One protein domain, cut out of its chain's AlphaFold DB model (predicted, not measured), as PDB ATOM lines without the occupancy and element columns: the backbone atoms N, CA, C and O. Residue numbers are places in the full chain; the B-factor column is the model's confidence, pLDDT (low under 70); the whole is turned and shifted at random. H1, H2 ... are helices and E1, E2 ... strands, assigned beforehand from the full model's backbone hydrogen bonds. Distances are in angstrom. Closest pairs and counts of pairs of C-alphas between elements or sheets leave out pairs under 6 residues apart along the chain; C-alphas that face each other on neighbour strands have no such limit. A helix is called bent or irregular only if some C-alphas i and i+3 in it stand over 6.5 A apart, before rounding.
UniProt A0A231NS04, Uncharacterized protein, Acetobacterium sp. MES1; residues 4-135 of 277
ATOM      1  N   THR A   4      32.565 -31.596 -56.741       27.78
ATOM      2  CA  THR A   4      33.280 -30.734 -55.791       27.78
ATOM      3  C   THR A   4      33.116 -31.178 -54.333       27.78
ATOM      4  O   THR A   4      34.081 -31.153 -53.579       27.78
ATOM      5  N   THR A   5      31.927 -31.641 -53.936       29.92
ATOM      6  CA  THR A   5      31.651 -32.163 -52.587       29.92
ATOM      7  C   THR A   5      32.403 -33.474 -52.344       29.92
ATOM      8  O   THR A   5      32.992 -33.636 -51.282       29.92
ATOM      9  N   ASN A   6      32.488 -34.354 -53.353       40.97
ATOM     10  CA  ASN A   6      33.283 -35.588 -53.273       40.97
ATOM     11  C   ASN A   6      34.790 -35.314 -53.180       40.97
ATOM     12  O   ASN A   6      35.466 -35.949 -52.379       40.97
ATOM     13  N   ARG A   7      35.326 -34.344 -53.938       43.88
ATOM     14  CA  ARG A   7      36.749 -33.968 -53.835       43.88
ATOM     15  C   ARG A   7      37.082 -33.392 -52.457       43.88
ATOM     16  O   ARG A   7      38.105 -33.747 -51.891       43.88
ATOM     17  N   ILE A   8      36.205 -32.562 -51.891       39.38
ATOM     18  CA  ILE A   8      36.394 -31.985 -50.552       39.38
ATOM     19  C   ILE A   8      36.330 -33.072 -49.463       39.38
ATOM     20  O   ILE A   8      37.199 -33.097 -48.600       39.38
ATOM     21  N   LEU A   9      35.373 -34.007 -49.519       39.72
ATOM     22  CA  LEU A   9      35.262 -35.107 -48.544       39.72
ATOM     23  C   LEU A   9      36.413 -36.120 -48.630       39.72
ATOM     24  O   LEU A   9      36.866 -36.600 -47.595       39.72
ATOM     25  N   VAL A  10      36.922 -36.414 -49.831       49.41
ATOM     26  CA  VAL A  10      38.102 -37.279 -50.016       49.41
ATOM     27  C   VAL A  10      39.356 -36.610 -49.452       49.41
ATOM     28  O   VAL A  10      40.098 -37.258 -48.719       49.41
ATOM     29  N   THR A  11      39.553 -35.311 -49.703       51.03
ATOM     30  CA  THR A  11      40.666 -34.542 -49.125       51.03
ATOM     31  C   THR A  11      40.539 -34.403 -47.606       51.03
ATOM     32  O   THR A  11      41.543 -34.498 -46.912       51.03
ATOM     33  N   ILE A  12      39.326 -34.238 -47.062       47.19
ATOM     34  CA  ILE A  12      39.082 -34.148 -45.612       47.19
ATOM     35  C   ILE A  12      39.271 -35.498 -44.914       47.19
ATOM     36  O   ILE A  12      39.878 -35.508 -43.854       47.19
ATOM     37  N   LEU A  13      38.795 -36.624 -45.463       52.06
ATOM     38  CA  LEU A  13      38.993 -37.936 -44.830       52.06
ATOM     39  C   LEU A  13      40.443 -38.404 -44.963       52.06
ATOM     40  O   LEU A  13      40.980 -38.934 -43.997       52.06
ATOM     41  N   MET A  14      41.112 -38.109 -46.085       53.28
ATOM     42  CA  MET A  14      42.567 -38.192 -46.131       53.28
ATOM     43  C   MET A  14      43.158 -37.375 -44.985       53.28
ATOM     44  O   MET A  14      43.779 -37.958 -44.103       53.28
ATOM     45  N   LEU A  15      42.948 -36.050 -44.948       49.50
ATOM     46  CA  LEU A  15      43.537 -35.152 -43.938       49.50
ATOM     47  C   LEU A  15      43.188 -35.544 -42.488       49.50
ATOM     48  O   LEU A  15      44.004 -35.343 -41.593       49.50
ATOM     49  N   ALA A  16      42.012 -36.129 -42.250       44.56
ATOM     50  CA  ALA A  16      41.588 -36.650 -40.952       44.56
ATOM     51  C   ALA A  16      42.338 -37.937 -40.571       44.56
ATOM     52  O   ALA A  16      42.685 -38.106 -39.406       44.56
ATOM     53  N   VAL A  17      42.668 -38.799 -41.540       47.31
ATOM     54  CA  VAL A  17      43.577 -39.945 -41.349       47.31
ATOM     55  C   VAL A  17      45.035 -39.479 -41.157       47.31
ATOM     56  O   VAL A  17      45.804 -40.133 -40.454       47.31
ATOM     57  N   PHE A  18      45.414 -38.316 -41.706       45.31
ATOM     58  CA  PHE A  18      46.751 -37.712 -41.583       45.31
ATOM     59  C   PHE A  18      47.067 -37.098 -40.198       45.31
ATOM     60  O   PHE A  18      48.240 -36.866 -39.908       45.31
ATOM     61  N   PHE A  19      46.073 -36.852 -39.331       37.81
ATOM     62  CA  PHE A  19      46.243 -36.124 -38.055       37.81
ATOM     63  C   PHE A  19      45.867 -36.911 -36.782       37.81
ATOM     64  O   PHE A  19      45.517 -36.311 -35.768       37.81
ATOM     65  N   ILE A  20      45.983 -38.243 -36.768       43.88
ATOM     66  CA  ILE A  20      45.769 -39.029 -35.535       43.88
ATOM     67  C   ILE A  20      47.115 -39.340 -34.869       43.88
ATOM     68  O   ILE A  20      47.679 -40.424 -35.005       43.88
ATOM     69  N   ALA A  21      47.634 -38.362 -34.128       35.25
ATOM     70  CA  ALA A  21      48.642 -38.589 -33.099       35.25
ATOM     71  C   ALA A  21      47.975 -38.440 -31.725       35.25
ATOM     72  O   ALA A  21      47.696 -37.324 -31.296       35.25
ATOM     73  N   GLY A  22      47.743 -39.552 -31.019       33.12
ATOM     74  CA  GLY A  22      47.478 -39.493 -29.580       33.12
ATOM     75  C   GLY A  22      46.658 -40.631 -28.976       33.12
ATOM     76  O   GLY A  22      45.456 -40.496 -28.821       33.12
ATOM     77  N   GLY A  23      47.354 -41.665 -28.489       29.05
ATOM     78  CA  GLY A  23      47.075 -42.233 -27.163       29.05
ATOM     79  C   GLY A  23      46.100 -43.410 -27.034       29.05
ATOM     80  O   GLY A  23      44.942 -43.218 -26.700       29.05
ATOM     81  N   GLY A  24      46.654 -44.627 -27.066       36.22
ATOM     82  CA  GLY A  24      46.341 -45.663 -26.071       36.22
ATOM     83  C   GLY A  24      45.132 -46.579 -26.297       36.22
ATOM     84  O   GLY A  24      44.111 -46.418 -25.651       36.22
ATOM     85  N   MET A  25      45.321 -47.643 -27.074       32.59
ATOM     86  CA  MET A  25      45.158 -49.062 -26.703       32.59
ATOM     87  C   MET A  25      45.621 -49.888 -27.914       32.59
ATOM     88  O   MET A  25      45.772 -49.344 -29.005       32.59
ATOM     89  N   ILE A  26      45.973 -51.159 -27.714       47.25
ATOM     90  CA  ILE A  26      46.438 -52.055 -28.786       47.25
ATOM     91  C   ILE A  26      45.234 -52.326 -29.698       47.25
ATOM     92  O   ILE A  26      44.468 -53.248 -29.449       47.25
ATOM     93  N   SER A  27      45.042 -51.448 -30.675       45.66
ATOM     94  CA  SER A  27      43.926 -51.426 -31.615       45.66
ATOM     95  C   SER A  27      44.453 -51.777 -33.000       45.66
ATOM     96  O   SER A  27      45.584 -51.401 -33.339       45.66
ATOM     97  N   ALA A  28      43.663 -52.544 -33.750       54.50
ATOM     98  CA  ALA A  28      43.958 -52.915 -35.127       54.50
ATOM     99  C   ALA A  28      44.335 -51.663 -35.926       54.50
ATOM    100  O   ALA A  28      43.648 -50.639 -35.870       54.50
ATOM    101  N   LYS A  29      45.492 -51.685 -36.588       79.00
ATOM    102  CA  LYS A  29      46.007 -50.489 -37.250       79.00
ATOM    103  C   LYS A  29      45.512 -50.449 -38.679       79.00
ATOM    104  O   LYS A  29      45.792 -51.344 -39.476       79.00
ATOM    105  N   MET A  30      44.879 -49.338 -39.038       85.94
ATOM    106  CA  MET A  30      44.753 -48.969 -40.435       85.94
ATOM    107  C   MET A  30      46.151 -48.890 -41.071       85.94
ATOM    108  O   MET A  30      46.983 -48.071 -40.671       85.94
ATOM    109  N   THR A  31      46.404 -49.731 -42.070       89.94
ATOM    110  CA  THR A  31      47.725 -49.899 -42.698       89.94
ATOM    111  C   THR A  31      47.782 -49.426 -44.146       89.94
ATOM    112  O   THR A  31      48.871 -49.162 -44.653       89.94
ATOM    113  N   GLY A  32      46.644 -49.242 -44.815       90.62
ATOM    114  CA  GLY A  32      46.636 -48.873 -46.227       90.62
ATOM    115  C   GLY A  32      45.267 -48.532 -46.797       90.62
ATOM    116  O   GLY A  32      44.254 -48.549 -46.096       90.62
ATOM    117  N   PHE A  33      45.264 -48.225 -48.088       91.25
ATOM    118  CA  PHE A  33      44.101 -47.837 -48.877       91.25
ATOM    119  C   PHE A  33      44.013 -48.693 -50.135       91.25
ATOM    120  O   PHE A  33      45.037 -48.988 -50.742       91.25
ATOM    121  N   LEU A  34      42.791 -49.024 -50.551       92.50
ATOM    122  CA  LEU A  34      42.506 -49.632 -51.846       92.50
ATOM    123  C   LEU A  34      41.847 -48.592 -52.748       92.50
ATOM    124  O   LEU A  34      40.783 -48.063 -52.413       92.50
ATOM    125  N   VAL A  35      42.469 -48.310 -53.888       89.88
ATOM    126  CA  VAL A  35      41.979 -47.366 -54.893       89.88
ATOM    127  C   VAL A  35      41.590 -48.126 -56.146       89.88
ATOM    128  O   VAL A  35      42.427 -48.797 -56.735       89.88
ATOM    129  N   THR A  36      40.349 -47.992 -56.593       85.88
ATOM    130  CA  THR A  36      39.899 -48.565 -57.864       85.88
ATOM    131  C   THR A  36      39.912 -47.498 -58.951       85.88
ATOM    132  O   THR A  36      39.347 -46.414 -58.766       85.88
ATOM    133  N   ALA A  37      40.556 -47.801 -60.075       80.44
ATOM    134  CA  ALA A  37      40.578 -46.959 -61.267       80.44
ATOM    135  C   ALA A  37      39.312 -47.110 -62.126       80.44
ATOM    136  O   ALA A  37      38.510 -48.026 -61.936       80.44
ATOM    137  N   SER A  38      39.142 -46.223 -63.111       73.44
ATOM    138  CA  SER A  38      38.061 -46.284 -64.113       73.44
ATOM    139  C   SER A  38      37.975 -47.629 -64.844       73.44
ATOM    140  O   SER A  38      36.875 -48.076 -65.163       73.44
ATOM    141  N   ASN A  39      39.117 -48.276 -65.082       69.31
ATOM    142  CA  ASN A  39      39.236 -49.569 -65.762       69.31
ATOM    143  C   ASN A  39      39.000 -50.789 -64.844       69.31
ATOM    144  O   ASN A  39      39.058 -51.924 -65.311       69.31
ATOM    145  N   GLY A  40      38.738 -50.572 -63.549       76.00
ATOM    146  CA  GLY A  40      38.485 -51.631 -62.570       76.00
ATOM    147  C   GLY A  40      39.730 -52.231 -61.906       76.00
ATOM    148  O   GLY A  40      39.572 -53.076 -61.030       76.00
ATOM    149  N   VAL A  41      40.945 -51.796 -62.263       81.25
ATOM    150  CA  VAL A  41      42.173 -52.210 -61.564       81.25
ATOM    151  C   VAL A  41      42.192 -51.611 -60.157       81.25
ATOM    152  O   VAL A  41      41.843 -50.440 -59.966       81.25
ATOM    153  N   CYS A  42      42.602 -52.415 -59.175       87.88
ATOM    154  CA  CYS A  42      42.731 -51.996 -57.786       87.88
ATOM    155  C   CYS A  42      44.203 -51.791 -57.409       87.88
ATOM    156  O   CYS A  42      45.038 -52.668 -57.618       87.88
ATOM    157  N   TYR A  43      44.501 -50.652 -56.793       88.00
ATOM    158  CA  TYR A  43      45.826 -50.259 -56.325       88.00
ATOM    159  C   TYR A  43      45.844 -50.183 -54.801       88.00
ATOM    160  O   TYR A  43      45.018 -49.489 -54.206       88.00
ATOM    161  N   GLU A  44      46.776 -50.888 -54.167       92.38
ATOM    162  CA  GLU A  44      47.001 -50.818 -52.723       92.38
ATOM    163  C   GLU A  44      48.114 -49.819 -52.410       92.38
ATOM    164  O   GLU A  44      49.232 -49.956 -52.893       92.38
ATOM    165  N   PHE A  45      47.818 -48.843 -51.554       90.12
ATOM    166  CA  PHE A  45      48.796 -47.882 -51.051       90.12
ATOM    167  C   PHE A  45      48.996 -48.074 -49.555       90.12
ATOM    168  O   PHE A  45      48.028 -48.036 -48.790       90.12
ATOM    169  N   ASN A  46      50.247 -48.203 -49.117       91.44
ATOM    170  CA  ASN A  46      50.568 -48.153 -47.697       91.44
ATOM    171  C   ASN A  46      50.263 -46.756 -47.128       91.44
ATOM    172  O   ASN A  46      50.621 -45.734 -47.719       91.44
ATOM    173  N   LYS A  47      49.614 -46.704 -45.961       87.31
ATOM    174  CA  LYS A  47      49.182 -45.457 -45.313       87.31
ATOM    175  C   LYS A  47      50.351 -44.533 -44.983       87.31
ATOM    176  O   LYS A  47      50.258 -43.332 -45.226       87.31
ATOM    177  N   ASP A  48      51.415 -45.064 -44.388       84.31
ATOM    178  CA  ASP A  48      52.530 -44.254 -43.895       84.31
ATOM    179  C   ASP A  48      53.399 -43.754 -45.053       84.31
ATOM    180  O   ASP A  48      53.798 -42.590 -45.074       84.31
ATOM    181  N   GLU A  49      53.629 -44.596 -46.060       85.25
ATOM    182  CA  GLU A  49      54.373 -44.215 -47.263       85.25
ATOM    183  C   GLU A  49      53.621 -43.163 -48.077       85.25
ATOM    184  O   GLU A  49      54.196 -42.132 -48.438       85.25
ATOM    185  N   LEU A  50      52.322 -43.380 -48.321       84.38
ATOM    186  CA  LEU A  50      51.481 -42.407 -49.017       84.38
ATOM    187  C   LEU A  50      51.425 -41.093 -48.236       84.38
ATOM    188  O   LEU A  50      51.433 -40.017 -48.839       84.38
ATOM    189  N   ASN A  51      51.430 -41.173 -46.899       81.38
ATOM    190  CA  ASN A  51      51.430 -39.991 -46.059       81.38
ATOM    191  C   ASN A  51      52.709 -39.166 -46.225       81.38
ATOM    192  O   ASN A  51      52.663 -37.984 -46.573       81.38
ATOM    193  N   ASN A  52      53.855 -39.817 -46.044       81.50
ATOM    194  CA  ASN A  52      55.151 -39.178 -46.219       81.50
ATOM    195  C   ASN A  52      55.281 -38.575 -47.623       81.50
ATOM    196  O   ASN A  52      55.717 -37.434 -47.765       81.50
ATOM    197  N   SER A  53      54.825 -39.288 -48.655       80.62
ATOM    198  CA  SER A  53      54.858 -38.795 -50.031       80.62
ATOM    199  C   SER A  53      53.963 -37.574 -50.259       80.62
ATOM    200  O   SER A  53      54.367 -36.635 -50.944       80.62
ATOM    201  N   TYR A  54      52.782 -37.521 -49.635       82.12
ATOM    202  CA  TYR A  54      51.916 -36.342 -49.681       82.12
ATOM    203  C   TYR A  54      52.570 -35.121 -49.031       82.12
ATOM    204  O   TYR A  54      52.550 -34.032 -49.603       82.12
ATOM    205  N   LEU A  55      53.191 -35.290 -47.860       81.12
ATOM    206  CA  LEU A  55      53.925 -34.205 -47.202       81.12
ATOM    207  C   LEU A  55      55.061 -33.692 -48.092       81.12
ATOM    208  O   LEU A  55      55.230 -32.481 -48.247       81.12
ATOM    209  N   MET A  56      55.794 -34.601 -48.740       79.81
ATOM    210  CA  MET A  56      56.835 -34.224 -49.694       79.81
ATOM    211  C   MET A  56      56.255 -33.533 -50.925       79.81
ATOM    212  O   MET A  56      56.849 -32.570 -51.392       79.81
ATOM    213  N   TYR A  57      55.074 -33.926 -51.404       78.50
ATOM    214  CA  TYR A  57      54.395 -33.242 -52.505       78.50
ATOM    215  C   TYR A  57      54.022 -31.798 -52.144       78.50
ATOM    216  O   TYR A  57      54.176 -30.908 -52.972       78.50
ATOM    217  N   GLN A  58      53.591 -31.536 -50.906       81.50
ATOM    218  CA  GLN A  58      53.295 -30.174 -50.439       81.50
ATOM    219  C   GLN A  58      54.553 -29.294 -50.341       81.50
ATOM    220  O   GLN A  58      54.485 -28.090 -50.580       81.50
ATOM    221  N   LEU A  59      55.699 -29.879 -49.975       79.25
ATOM    222  CA  LEU A  59      56.956 -29.149 -49.761       79.25
ATOM    223  C   LEU A  59      57.800 -29.006 -51.036       79.25
ATOM    224  O   LEU A  59      58.391 -27.956 -51.283       79.25
ATOM    225  N   ARG A  60      57.915 -30.088 -51.808       79.44
ATOM    226  CA  ARG A  60      58.735 -30.237 -53.017       79.44
ATOM    227  C   ARG A  60      57.976 -31.086 -54.052       79.44
ATOM    228  O   ARG A  60      58.313 -32.256 -54.243       79.44
ATOM    229  N   PRO A  61      56.991 -30.497 -54.759       71.06
ATOM    230  CA  PRO A  61      56.141 -31.218 -55.709       71.06
ATOM    231  C   PRO A  61      56.893 -31.941 -56.833       71.06
ATOM    232  O   PRO A  61      56.359 -32.898 -57.381       71.06
ATOM    233  N   ASP A  62      58.108 -31.493 -57.166       73.56
ATOM    234  CA  ASP A  62      58.966 -32.061 -58.216       73.56
ATOM    235  C   ASP A  62      59.950 -33.137 -57.690       73.56
ATOM    236  O   ASP A  62      60.675 -33.737 -58.478       73.56
ATOM    237  N   SER A  63      60.009 -33.405 -56.375       76.56
ATOM    238  CA  SER A  63      60.913 -34.430 -55.816       76.56
ATOM    239  C   SER A  63      60.410 -35.846 -56.106       76.56
ATOM    240  O   SER A  63      59.204 -36.088 -56.030       76.56
ATOM    241  N   GLY A  64      61.309 -36.808 -56.342       68.75
ATOM    242  CA  GLY A  64      60.963 -38.237 -56.417       68.75
ATOM    243  C   GLY A  64      60.341 -38.782 -55.121       68.75
ATOM    244  O   GLY A  64      59.518 -39.687 -55.129       68.75
ATOM    245  N   GLU A  65      60.603 -38.145 -53.979       78.00
ATOM    246  CA  GLU A  65      59.983 -38.513 -52.693       78.00
ATOM    247  C   GLU A  65      58.451 -38.289 -52.692       78.00
ATOM    248  O   GLU A  65      57.718 -38.874 -51.892       78.00
ATOM    249  N   ALA A  66      57.946 -37.471 -53.620       78.56
ATOM    250  CA  ALA A  66      56.525 -37.204 -53.828       78.56
ATOM    251  C   ALA A  66      55.863 -38.115 -54.890       78.56
ATOM    252  O   ALA A  66      54.681 -37.935 -55.195       78.56
ATOM    253  N   ASP A  67      56.588 -39.098 -55.447       76.94
ATOM    254  CA  ASP A  67      56.093 -39.974 -56.521       76.94
ATOM    255  C   ASP A  67      54.856 -40.774 -56.128       76.94
ATOM    256  O   ASP A  67      53.882 -40.811 -56.879       76.94
ATOM    257  N   LEU A  68      54.855 -41.376 -54.938       79.44
ATOM    258  CA  LEU A  68      53.760 -42.242 -54.506       79.44
ATOM    259  C   LEU A  68      52.436 -41.467 -54.405       79.44
ATOM    260  O   LEU A  68      51.392 -41.958 -54.835       79.44
ATOM    261  N   TYR A  69      52.472 -40.225 -53.909       82.62
ATOM    262  CA  TYR A  69      51.296 -39.358 -53.908       82.62
ATOM    263  C   TYR A  69      50.905 -38.898 -55.315       82.62
ATOM    264  O   TYR A  69      49.714 -38.857 -55.626       82.62
ATOM    265  N   ARG A  70      51.870 -38.576 -56.188       78.06
ATOM    266  CA  ARG A  70      51.569 -38.238 -57.591       78.06
ATOM    267  C   ARG A  70      50.865 -39.385 -58.305       78.06
ATOM    268  O   ARG A  70      49.907 -39.135 -59.027       78.06
ATOM    269  N   GLN A  71      51.290 -40.619 -58.066       76.62
ATOM    270  CA  GLN A  71      50.645 -41.807 -58.614       76.62
ATOM    271  C   GLN A  71      49.246 -41.985 -58.048       76.62
ATOM    272  O   GLN A  71      48.299 -42.092 -58.820       76.62
ATOM    273  N   PHE A  72      49.091 -41.910 -56.722       83.88
ATOM    274  CA  PHE A  72      47.779 -41.927 -56.081       83.88
ATOM    275  C   PHE A  72      46.826 -40.898 -56.717       83.88
ATOM    276  O   PHE A  72      45.699 -41.225 -57.086       83.88
ATOM    277  N   ALA A  73      47.281 -39.650 -56.861       79.44
ATOM    278  CA  ALA A  73      46.485 -38.548 -57.397       79.44
ATOM    279  C   ALA A  73      46.270 -38.644 -58.917       79.44
ATOM    280  O   ALA A  73      45.318 -38.060 -59.437       79.44
ATOM    281  N   GLY A  74      47.155 -39.358 -59.614       71.31
ATOM    282  CA  GLY A  74      47.143 -39.569 -61.056       71.31
ATOM    283  C   GLY A  74      46.274 -40.739 -61.517       71.31
ATOM    284  O   GLY A  74      46.028 -40.853 -62.715       71.31
ATOM    285  N   ILE A  75      45.767 -41.583 -60.606       72.62
ATOM    286  CA  ILE A  75      44.842 -42.664 -60.972       72.62
ATOM    287  C   ILE A  75      43.548 -42.054 -61.523       72.62
ATOM    288  O   ILE A  75      42.749 -41.453 -60.793       72.62
ATOM    289  N   LYS A  76      43.299 -42.239 -62.821       63.38
ATOM    290  CA  LYS A  76      42.097 -41.700 -63.452       63.38
ATOM    291  C   LYS A  76      40.841 -42.380 -62.926       63.38
ATOM    292  O   LYS A  76      40.729 -43.601 -62.842       63.38
ATOM    293  N   GLY A  77      39.879 -41.546 -62.533       68.69
ATOM    294  CA  GLY A  77      38.661 -42.016 -61.883       68.69
ATOM    295  C   GLY A  77      38.917 -42.719 -60.549       68.69
ATOM    296  O   GLY A  77      37.998 -43.370 -60.060       68.69
ATOM    297  N   GLY A  78      40.121 -42.579 -59.977       78.19
ATOM    298  CA  GLY A  78      40.543 -43.232 -58.748       78.19
ATOM    299  C   GLY A  78      39.572 -42.960 -57.610       78.19
ATOM    300  O   GLY A  78      39.359 -41.813 -57.207       78.19
ATOM    301  N   LYS A  79      38.969 -44.026 -57.096       85.88
ATOM    302  CA  LYS A  79      38.103 -43.990 -55.919       85.88
ATOM    303  C   LYS A  79      38.722 -44.849 -54.841       85.88
ATOM    304  O   LYS A  79      38.987 -46.020 -55.082       85.88
ATOM    305  N   ILE A  80      38.909 -44.286 -53.652       90.06
ATOM    306  CA  ILE A  80      39.208 -45.104 -52.479       90.06
ATOM    307  C   ILE A  80      37.941 -45.900 -52.164       90.06
ATOM    308  O   ILE A  80      36.905 -45.307 -51.868       90.06
ATOM    309  N   VAL A  81      38.023 -47.220 -52.276       91.06
ATOM    310  CA  VAL A  81      36.891 -48.133 -52.063       91.06
ATOM    311  C   VAL A  81      36.990 -48.872 -50.730       91.06
ATOM    312  O   VAL A  81      35.969 -49.220 -50.142       91.06
ATOM    313  N   ALA A  82      38.208 -49.065 -50.222       93.25
ATOM    314  CA  ALA A  82      38.453 -49.746 -48.959       93.25
ATOM    315  C   ALA A  82      39.676 -49.176 -48.230       93.25
ATOM    316  O   ALA A  82      40.554 -48.560 -48.839       93.25
ATOM    317  N   PHE A  83      39.752 -49.429 -46.927       91.81
ATOM    318  CA  PHE A  83      40.966 -49.261 -46.129       91.81
ATOM    319  C   PHE A  83      41.393 -50.601 -45.526       91.81
ATOM    320  O   PHE A  83      40.564 -51.479 -45.290       91.81
ATOM    321  N   ARG A  84      42.697 -50.785 -45.316       91.44
ATOM    322  CA  ARG A  84      43.272 -52.026 -44.792       91.44
ATOM    323  C   ARG A  84      43.303 -51.975 -43.271       91.44
ATOM    324  O   ARG A  84      44.029 -51.158 -42.715       91.44
ATOM    325  N   ASP A  85      42.565 -52.863 -42.624       91.00
ATOM    326  CA  ASP A  85      42.715 -53.222 -41.217       91.00
ATOM    327  C   ASP A  85      43.657 -54.433 -41.105       91.00
ATOM    328  O   ASP A  85      43.554 -55.386 -41.886       91.00
ATOM    329  N   ASP A  86      44.599 -54.403 -40.164       86.75
ATOM    330  CA  ASP A  86      45.593 -55.473 -39.992       86.75
ATOM    331  C   ASP A  86      44.997 -56.800 -39.481       86.75
ATOM    332  O   ASP A  86      45.596 -57.858 -39.689       86.75
ATOM    333  N   SER A  87      43.805 -56.764 -38.877       87.19
ATOM    334  CA  SER A  87      43.136 -57.921 -38.279       87.19
ATOM    335  C   SER A  87      41.944 -58.427 -39.100       87.19
ATOM    336  O   SER A  87      41.735 -59.637 -39.211       87.19
ATOM    337  N   LYS A  88      41.172 -57.517 -39.705       88.62
ATOM    338  CA  LYS A  88      39.932 -57.803 -40.447       88.62
ATOM    339  C   LYS A  88      40.101 -57.751 -41.969       88.62
ATOM    340  O   LYS A  88      39.219 -58.215 -42.687       88.62
ATOM    341  N   GLY A  89      41.228 -57.241 -42.471       90.75
ATOM    342  CA  GLY A  89      41.488 -57.109 -43.906       90.75
ATOM    343  C   GLY A  89      40.879 -55.839 -44.503       90.75
ATOM    344  O   GLY A  89      40.953 -54.769 -43.908       90.75
ATOM    345  N   TRP A  90      40.327 -55.922 -45.716       93.25
ATOM    346  CA  TRP A  90      39.748 -54.758 -46.391       93.25
ATOM    347  C   TRP A  90      38.395 -54.383 -45.786       93.25
ATOM    348  O   TRP A  90      37.451 -55.164 -45.835       93.25
ATOM    349  N   MET A  91      38.297 -53.173 -45.250       93.44
ATOM    350  CA  MET A  91      37.096 -52.601 -44.643       93.44
ATOM    351  C   MET A  91      36.502 -51.533 -45.564       93.44
ATOM    352  O   MET A  91      37.237 -50.834 -46.263       93.44
ATOM    353  N   ASP A  92      35.178 -51.404 -45.578       93.62
ATOM    354  CA  ASP A  92      34.477 -50.504 -46.495       93.62
ATOM    355  C   ASP A  92      34.747 -49.023 -46.176       93.62
ATOM    356  O   ASP A  92      34.491 -48.533 -45.069       93.62
ATOM    357  N   TYR A  93      35.274 -48.296 -47.161       90.44
ATOM    358  CA  TYR A  93      35.650 -46.895 -46.981       90.44
ATOM    359  C   TYR A  93      34.446 -45.941 -47.020       90.44
ATOM    360  O   TYR A  93      34.454 -44.914 -46.339       90.44
ATOM    361  N   GLU A  94      33.394 -46.266 -47.772       88.75
ATOM    362  CA  GLU A  94      32.182 -45.441 -47.864       88.75
ATOM    363  C   GLU A  94      31.386 -45.480 -46.548       88.75
ATOM    364  O   GLU A  94      30.870 -44.456 -46.079       88.75
ATOM    365  N   ALA A  95      31.364 -46.638 -45.885       91.00
ATOM    366  CA  ALA A  95      30.816 -46.780 -44.540       91.00
ATOM    367  C   ALA A  95      31.575 -45.906 -43.527       91.00
ATOM    368  O   ALA A  95      30.952 -45.183 -42.744       91.00
ATOM    369  N   ALA A  96      32.913 -45.895 -43.588       88.81
ATOM    370  CA  ALA A  96      33.737 -45.028 -42.745       88.81
ATOM    371  C   ALA A  96      33.478 -43.534 -43.017       88.81
ATOM    372  O   ALA A  96      33.344 -42.751 -42.075       88.81
ATOM    373  N   GLN A  97      33.339 -43.130 -44.286       84.44
ATOM    374  CA  GLN A  97      32.965 -41.757 -44.660       84.44
ATOM    375  C   GLN A  97      31.620 -41.343 -44.063       84.44
ATOM    376  O   GLN A  97      31.486 -40.245 -43.518       84.44
ATOM    377  N   SER A  98      30.629 -42.228 -44.142       86.81
ATOM    378  CA  SER A  98      29.297 -41.989 -43.587       86.81
ATOM    379  C   SER A  98      29.338 -41.846 -42.062       86.81
ATOM    380  O   SER A  98      28.703 -40.945 -41.505       86.81
ATOM    381  N   ALA A  99      30.128 -42.682 -41.380       87.25
ATOM    382  CA  ALA A  99      30.324 -42.611 -39.935       87.25
ATOM    383  C   ALA A  99      31.050 -41.323 -39.503       87.25
ATOM    384  O   ALA A  99      30.608 -40.671 -38.553       87.25
ATOM    385  N   LEU A 100      32.088 -40.898 -40.235       82.62
ATOM    386  CA  LEU A 100      32.758 -39.615 -40.004       82.62
ATOM    387  C   LEU A 100      31.776 -38.447 -40.134       82.62
ATOM    388  O   LEU A 100      31.712 -37.592 -39.251       82.62
ATOM    389  N   LEU A 101      30.998 -38.404 -41.219       82.75
ATOM    390  CA  LEU A 101      30.043 -37.321 -41.453       82.75
ATOM    391  C   LEU A 101      29.004 -37.247 -40.327       82.75
ATOM    392  O   LEU A 101      28.691 -36.163 -39.834       82.75
ATOM    393  N   LYS A 102      28.503 -38.400 -39.875       86.12
ATOM    394  CA  LYS A 102      27.587 -38.486 -38.732       86.12
ATOM    395  C   LYS A 102      28.231 -37.946 -37.453       86.12
ATOM    396  O   LYS A 102      27.606 -37.137 -36.771       86.12
ATOM    397  N   ALA A 103      29.465 -38.345 -37.145       83.50
ATOM    398  CA  ALA A 103      30.192 -37.845 -35.978       83.50
ATOM    399  C   ALA A 103      30.365 -36.317 -36.037       83.50
ATOM    400  O   ALA A 103      30.056 -35.631 -35.066       83.50
ATOM    401  N   GLN A 104      30.741 -35.768 -37.197       80.12
ATOM    402  CA  GLN A 104      30.888 -34.322 -37.403       80.12
ATOM    403  C   GLN A 104      29.577 -33.557 -37.188       80.12
ATOM    404  O   GLN A 104      29.569 -32.542 -36.494       80.12
ATOM    405  N   ILE A 105      28.463 -34.053 -37.735       83.19
ATOM    406  CA  ILE A 105      27.133 -33.445 -37.551       83.19
ATOM    407  C   ILE A 105      26.729 -33.437 -36.068       83.19
ATOM    408  O   ILE A 105      26.070 -32.505 -35.613       83.19
ATOM    409  N   LEU A 106      27.144 -34.452 -35.309       89.50
ATOM    410  CA  LEU A 106      26.867 -34.580 -33.877       89.50
ATOM    411  C   LEU A 106      27.905 -33.882 -32.980       89.50
ATOM    412  O   LEU A 106      27.776 -33.941 -31.758       89.50
ATOM    413  N   GLY A 107      28.931 -33.238 -33.550       84.56
ATOM    414  CA  GLY A 107      30.024 -32.624 -32.787       84.56
ATOM    415  C   GLY A 107      30.901 -33.634 -32.034       84.56
ATOM    416  O   GLY A 107      31.499 -33.294 -31.017       84.56
ATOM    417  N   GLN A 108      30.951 -34.879 -32.504       85.00
ATOM    418  CA  GLN A 108      31.740 -35.967 -31.933       85.00
ATOM    419  C   GLN A 108      33.066 -36.139 -32.675       85.00
ATOM    420  O   GLN A 108      33.191 -35.827 -33.861       85.00
ATOM    421  N   THR A 109      34.063 -36.678 -31.977       78.62
ATOM    422  CA  THR A 109      35.314 -37.119 -32.597       78.62
ATOM    423  C   THR A 109      35.106 -38.446 -33.319       78.62
ATOM    424  O   THR A 109      34.344 -39.293 -32.857       78.62
ATOM    425  N   PHE A 110      35.813 -38.644 -34.427       81.94
ATOM    426  CA  PHE A 110      35.825 -39.897 -35.175       81.94
ATOM    427  C   PHE A 110      37.245 -40.458 -35.194       81.94
ATOM    428  O   PHE A 110      38.182 -39.734 -35.522       81.94
ATOM    429  N   ASP A 111      37.381 -41.738 -34.861       84.81
ATOM    430  CA  ASP A 111      38.629 -42.490 -34.950       84.81
ATOM    431  C   ASP A 111      38.397 -43.733 -35.814       84.81
ATOM    432  O   ASP A 111      37.466 -44.507 -35.573       84.81
ATOM    433  N   ILE A 112      39.220 -43.899 -36.849       83.81
ATOM    434  CA  ILE A 112      38.993 -44.927 -37.870       83.81
ATOM    435  C   ILE A 112      39.281 -46.343 -37.362       83.81
ATOM    436  O   ILE A 112      38.593 -47.271 -37.776       83.81
ATOM    437  N   ASN A 113      40.232 -46.511 -36.438       85.00
ATOM    438  CA  ASN A 113      40.546 -47.823 -35.868       85.00
ATOM    439  C   ASN A 113      39.422 -48.264 -34.912       85.00
ATOM    440  O   ASN A 113      38.918 -49.380 -35.002       85.00
ATOM    441  N   THR A 114      38.920 -47.338 -34.090       87.19
ATOM    442  CA  THR A 114      37.744 -47.551 -33.232       87.19
ATOM    443  C   THR A 114      36.508 -47.898 -34.065       87.19
ATOM    444  O   THR A 114      35.747 -48.802 -33.715       87.19
ATOM    445  N   PHE A 115      36.301 -47.209 -35.194       87.44
ATOM    446  CA  PHE A 115      35.237 -47.554 -36.135       87.44
ATOM    447  C   PHE A 115      35.427 -48.966 -36.695       87.44
ATOM    448  O   PHE A 115      34.489 -49.757 -36.631       87.44
ATOM    449  N   ALA A 116      36.625 -49.303 -37.179       87.56
ATOM    450  CA  ALA A 116      36.937 -50.612 -37.750       87.56
ATOM    451  C   ALA A 116      36.684 -51.765 -36.768       87.56
ATOM    452  O   ALA A 116      36.259 -52.844 -37.181       87.56
ATOM    453  N   GLU A 117      36.872 -51.546 -35.466       86.12
ATOM    454  CA  GLU A 117      36.573 -52.521 -34.411       86.12
ATOM    455  C   GLU A 117      35.072 -52.711 -34.155       86.12
ATOM    456  O   GLU A 117      34.657 -53.800 -33.748       86.12
ATOM    457  N   SER A 118      34.255 -51.697 -34.444       85.38
ATOM    458  CA  SER A 118      32.820 -51.703 -34.173       85.38
ATOM    459  C   SER A 118      32.044 -52.734 -35.006       85.38
ATOM    460  O   SER A 118      32.459 -53.156 -36.085       85.38
ATOM    461  N   ALA A 119      30.856 -53.104 -34.520       84.56
ATOM    462  CA  ALA A 119      29.915 -53.939 -35.271       84.56
ATOM    463  C   ALA A 119      29.288 -53.210 -36.476       84.56
ATOM    464  O   ALA A 119      28.664 -53.850 -37.317       84.56
ATOM    465  N   GLU A 120      29.432 -51.881 -36.547       82.25
ATOM    466  CA  GLU A 120      28.891 -51.045 -37.622       82.25
ATOM    467  C   GLU A 120      29.830 -50.957 -38.832       82.25
ATOM    468  O   GLU A 120      29.408 -50.454 -39.868       82.25
ATOM    469  N   ALA A 121      31.077 -51.437 -38.726       88.81
ATOM    470  CA  ALA A 121      32.047 -51.405 -39.815       88.81
ATOM    471  C   ALA A 121      31.977 -52.681 -40.670       88.81
ATOM    472  O   ALA A 121      32.400 -53.751 -40.217       88.81
ATOM    473  N   PRO A 122      31.462 -52.605 -41.909       94.38
ATOM    474  CA  PRO A 122      31.408 -53.760 -42.786       94.38
ATOM    475  C   PRO A 122      32.772 -54.031 -43.436       94.38
ATOM    476  O   PRO A 122      33.524 -53.116 -43.783       94.38
ATOM    477  N   VAL A 123      33.062 -55.318 -43.642       93.12
ATOM    478  CA  VAL A 123      34.152 -55.771 -44.516       93.12
ATOM    479  C   VAL A 123      33.806 -55.386 -45.955       93.12
ATOM    480  O   VAL A 123      32.658 -55.526 -46.385       93.12
ATOM    481  N   TYR A 124      34.794 -54.906 -46.702       93.81
ATOM    482  CA  TYR A 124      34.635 -54.546 -48.104       93.81
ATOM    483  C   TYR A 124      34.272 -55.779 -48.943       93.81
ATOM    484  O   TYR A 124      34.923 -56.820 -48.859       93.81
ATOM    485  N   SER A 125      33.229 -55.657 -49.767       90.19
ATOM    486  CA  SER A 125      32.672 -56.764 -50.565       90.19
ATOM    487  C   SER A 125      32.681 -56.508 -52.075       90.19
ATOM    488  O   SER A 125      32.091 -57.275 -52.837       90.19
ATOM    489  N   GLY A 126      33.344 -55.437 -52.526       85.56
ATOM    490  CA  GLY A 126      33.480 -55.146 -53.950       85.56
ATOM    491  C   GLY A 126      34.324 -56.189 -54.685       85.56
ATOM    492  O   GLY A 126      35.153 -56.878 -54.091       85.56
ATOM    493  N   ALA A 127      34.104 -56.315 -55.995       77.31
ATOM    494  CA  ALA A 127      34.883 -57.221 -56.828       77.31
ATOM    495  C   ALA A 127      36.343 -56.751 -56.894       77.31
ATOM    496  O   ALA A 127      36.618 -55.631 -57.318       77.31
ATOM    497  N   VAL A 128      37.268 -57.624 -56.497       74.38
ATOM    498  CA  VAL A 128      38.710 -57.392 -56.591       74.38
ATOM    499  C   VAL A 128      39.296 -58.480 -57.482       74.38
ATOM    500  O   VAL A 128      39.377 -59.636 -57.073       74.38
ATOM    501  N   SER A 129      39.633 -58.132 -58.722       62.84
ATOM    502  CA  SER A 129      40.224 -59.062 -59.693       62.84
ATOM    503  C   SER A 129      41.731 -59.214 -59.484       62.84
ATOM    504  O   SER A 129      42.233 -60.333 -59.453       62.84
ATOM    505  N   GLU A 130      42.433 -58.095 -59.298       75.25
ATOM    506  CA  GLU A 130      43.874 -58.027 -59.065       75.25
ATOM    507  C   GLU A 130      44.198 -56.781 -58.228       75.25
ATOM    508  O   GLU A 130      43.665 -55.700 -58.494       75.25
ATOM    509  N   ILE A 131      45.031 -56.942 -57.192       83.62
ATOM    510  CA  ILE A 131      45.545 -55.829 -56.383       83.62
ATOM    511  C   ILE A 131      46.998 -55.600 -56.770       83.62
ATOM    512  O   ILE A 131      47.854 -56.451 -56.530       83.62
ATOM    513  N   VAL A 132      47.277 -54.422 -57.310       83.69
ATOM    514  CA  VAL A 132      48.630 -53.941 -57.561       83.69
ATOM    515  C   VAL A 132      49.106 -53.199 -56.311       83.69
ATOM    516  O   VAL A 132      48.598 -52.124 -55.992       83.69
ATOM    517  N   VAL A 133      50.055 -53.779 -55.571       86.81
ATOM    518  CA  VAL A 133      50.660 -53.134 -54.391       86.81
ATOM    519  C   VAL A 133      51.633 -52.065 -54.858       86.81
ATOM    520  O   VAL A 133      52.597 -52.385 -55.543       86.81
ATOM    521  N   VAL A 134      51.390 -50.815 -54.482       80.31
ATOM    522  CA  VAL A 134      52.173 -49.659 -54.915       80.31
ATOM    523  C   VAL A 134      53.209 -49.303 -53.858       80.31
ATOM    524  O   VAL A 134      52.854 -48.964 -52.729       80.31
ATOM    525  N   THR A 135      54.490 -49.343 -54.227       75.94
ATOM    526  CA  THR A 135      55.608 -48.990 -53.338       75.94
ATOM    527  C   THR A 135      56.274 -47.671 -53.747       75.94
ATOM    528  O   THR A 135      56.208 -47.279 -54.912       75.94
TER     529      THR A 135
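This is residues 4 to 135 of the 277 residues of an uncharacterized protein of Acetobacterium sp. MES1 (UniProt A0A231NS04). A strongly twisted, curled sheet of five strands makes a wall, with H2 and H3 on one and the same face, H3 over E2 and H2 beside the strands with its residues 47 to 51 packed at E1, while H5 and residues 93 to 96 of H4 pack at E3. H1 sits between these two groups of helices, and the long stretch 118 to 130 leads from H5 to the edge strand E5. The printed part has 132 residues, with five named helices and five named strands in the order H1 E1 E2 H2 H3 E3 E4 H4 H5 E5. The sheet is mixed, in the order E4 E3 E1 E2 E5, and the class is mixed, helices and strands. The whole is compact and rounded, with a radius of gyration of the C-alphas of 14.7 A and spans of 39 by 35 by 33 A.

H1, residues 4 to 17, is not on the sheet, but only just, with 4 pairs of C-alphas within 10 A. E1, residues 30 to 36, and E2, residues 42 to 46, form an antiparallel hairpin, with N 33 and O 45 at 2.9 A. H2, residues 47 to 59, is on the sheet and near H1. H3, residues 64 to 74, touches H2 about perpendicular, at 75 degrees; their closest C-alphas, of Ser 53 and Ala 66, are 4.4 A apart. H3 lies over E2 on the same face as H2, with a height over the sheet of 11.1 A. E3, residues 79 to 85, is antiparallel to E1, with N 34 and O 82 at 2.9 A. E2, H2, H3 and E3 form a split strand-helix-strand unit, two strands running the same way with E1 between them and a right-handed crossover. E4, residues 89 to 92, forms a hairpin with E3, with N 91 and O 83 at 2.8 A. H4, residues 93 to 105, only grazes the sheet, with residues 93 to 96. H4 is close to but not clearly touching H1, the closest C-alphas being those of Leu 13 and Gln 97, 7.1 A apart. H5, residues 112 to 117, only just touches residues 96 to 99 of H4, with 3 pairs of C-alphas within 8 A. E5, residues 131 to 134, is parallel to E2, with N 134 and O 44 at 2.8 A. Every O i to N i+4 pair is within hydrogen-bond range in H1, H2, H4 and H5, and 5 of 7 in H3.

H1 begins at C-alpha 4, (33.280, -30.734, -55.791), and is 20.0 A long. E1 measures 18.1 A, E2 13.3 A, H2 18.6 A and H3 14.6 A; H3 is irregular, with C-alphas 65 and 68 7.5 A apart. E3 measures 18.0 A, E4 10.0 A, H4 18.5 A, H5 8.7 A and E5 9.2 A. E5 ends at C-alpha 134, (52.173, -49.659, -54.915).

The C-alphas farthest apart, of Asp 62 and Ala 119, are 43.0 A apart. The printed part has no cut; the links H1 to E1 and H5 to E5 are long. The mean pLDDT of the printed part is 75.8, and 30 residues are under 70, among them residues 4 to 28.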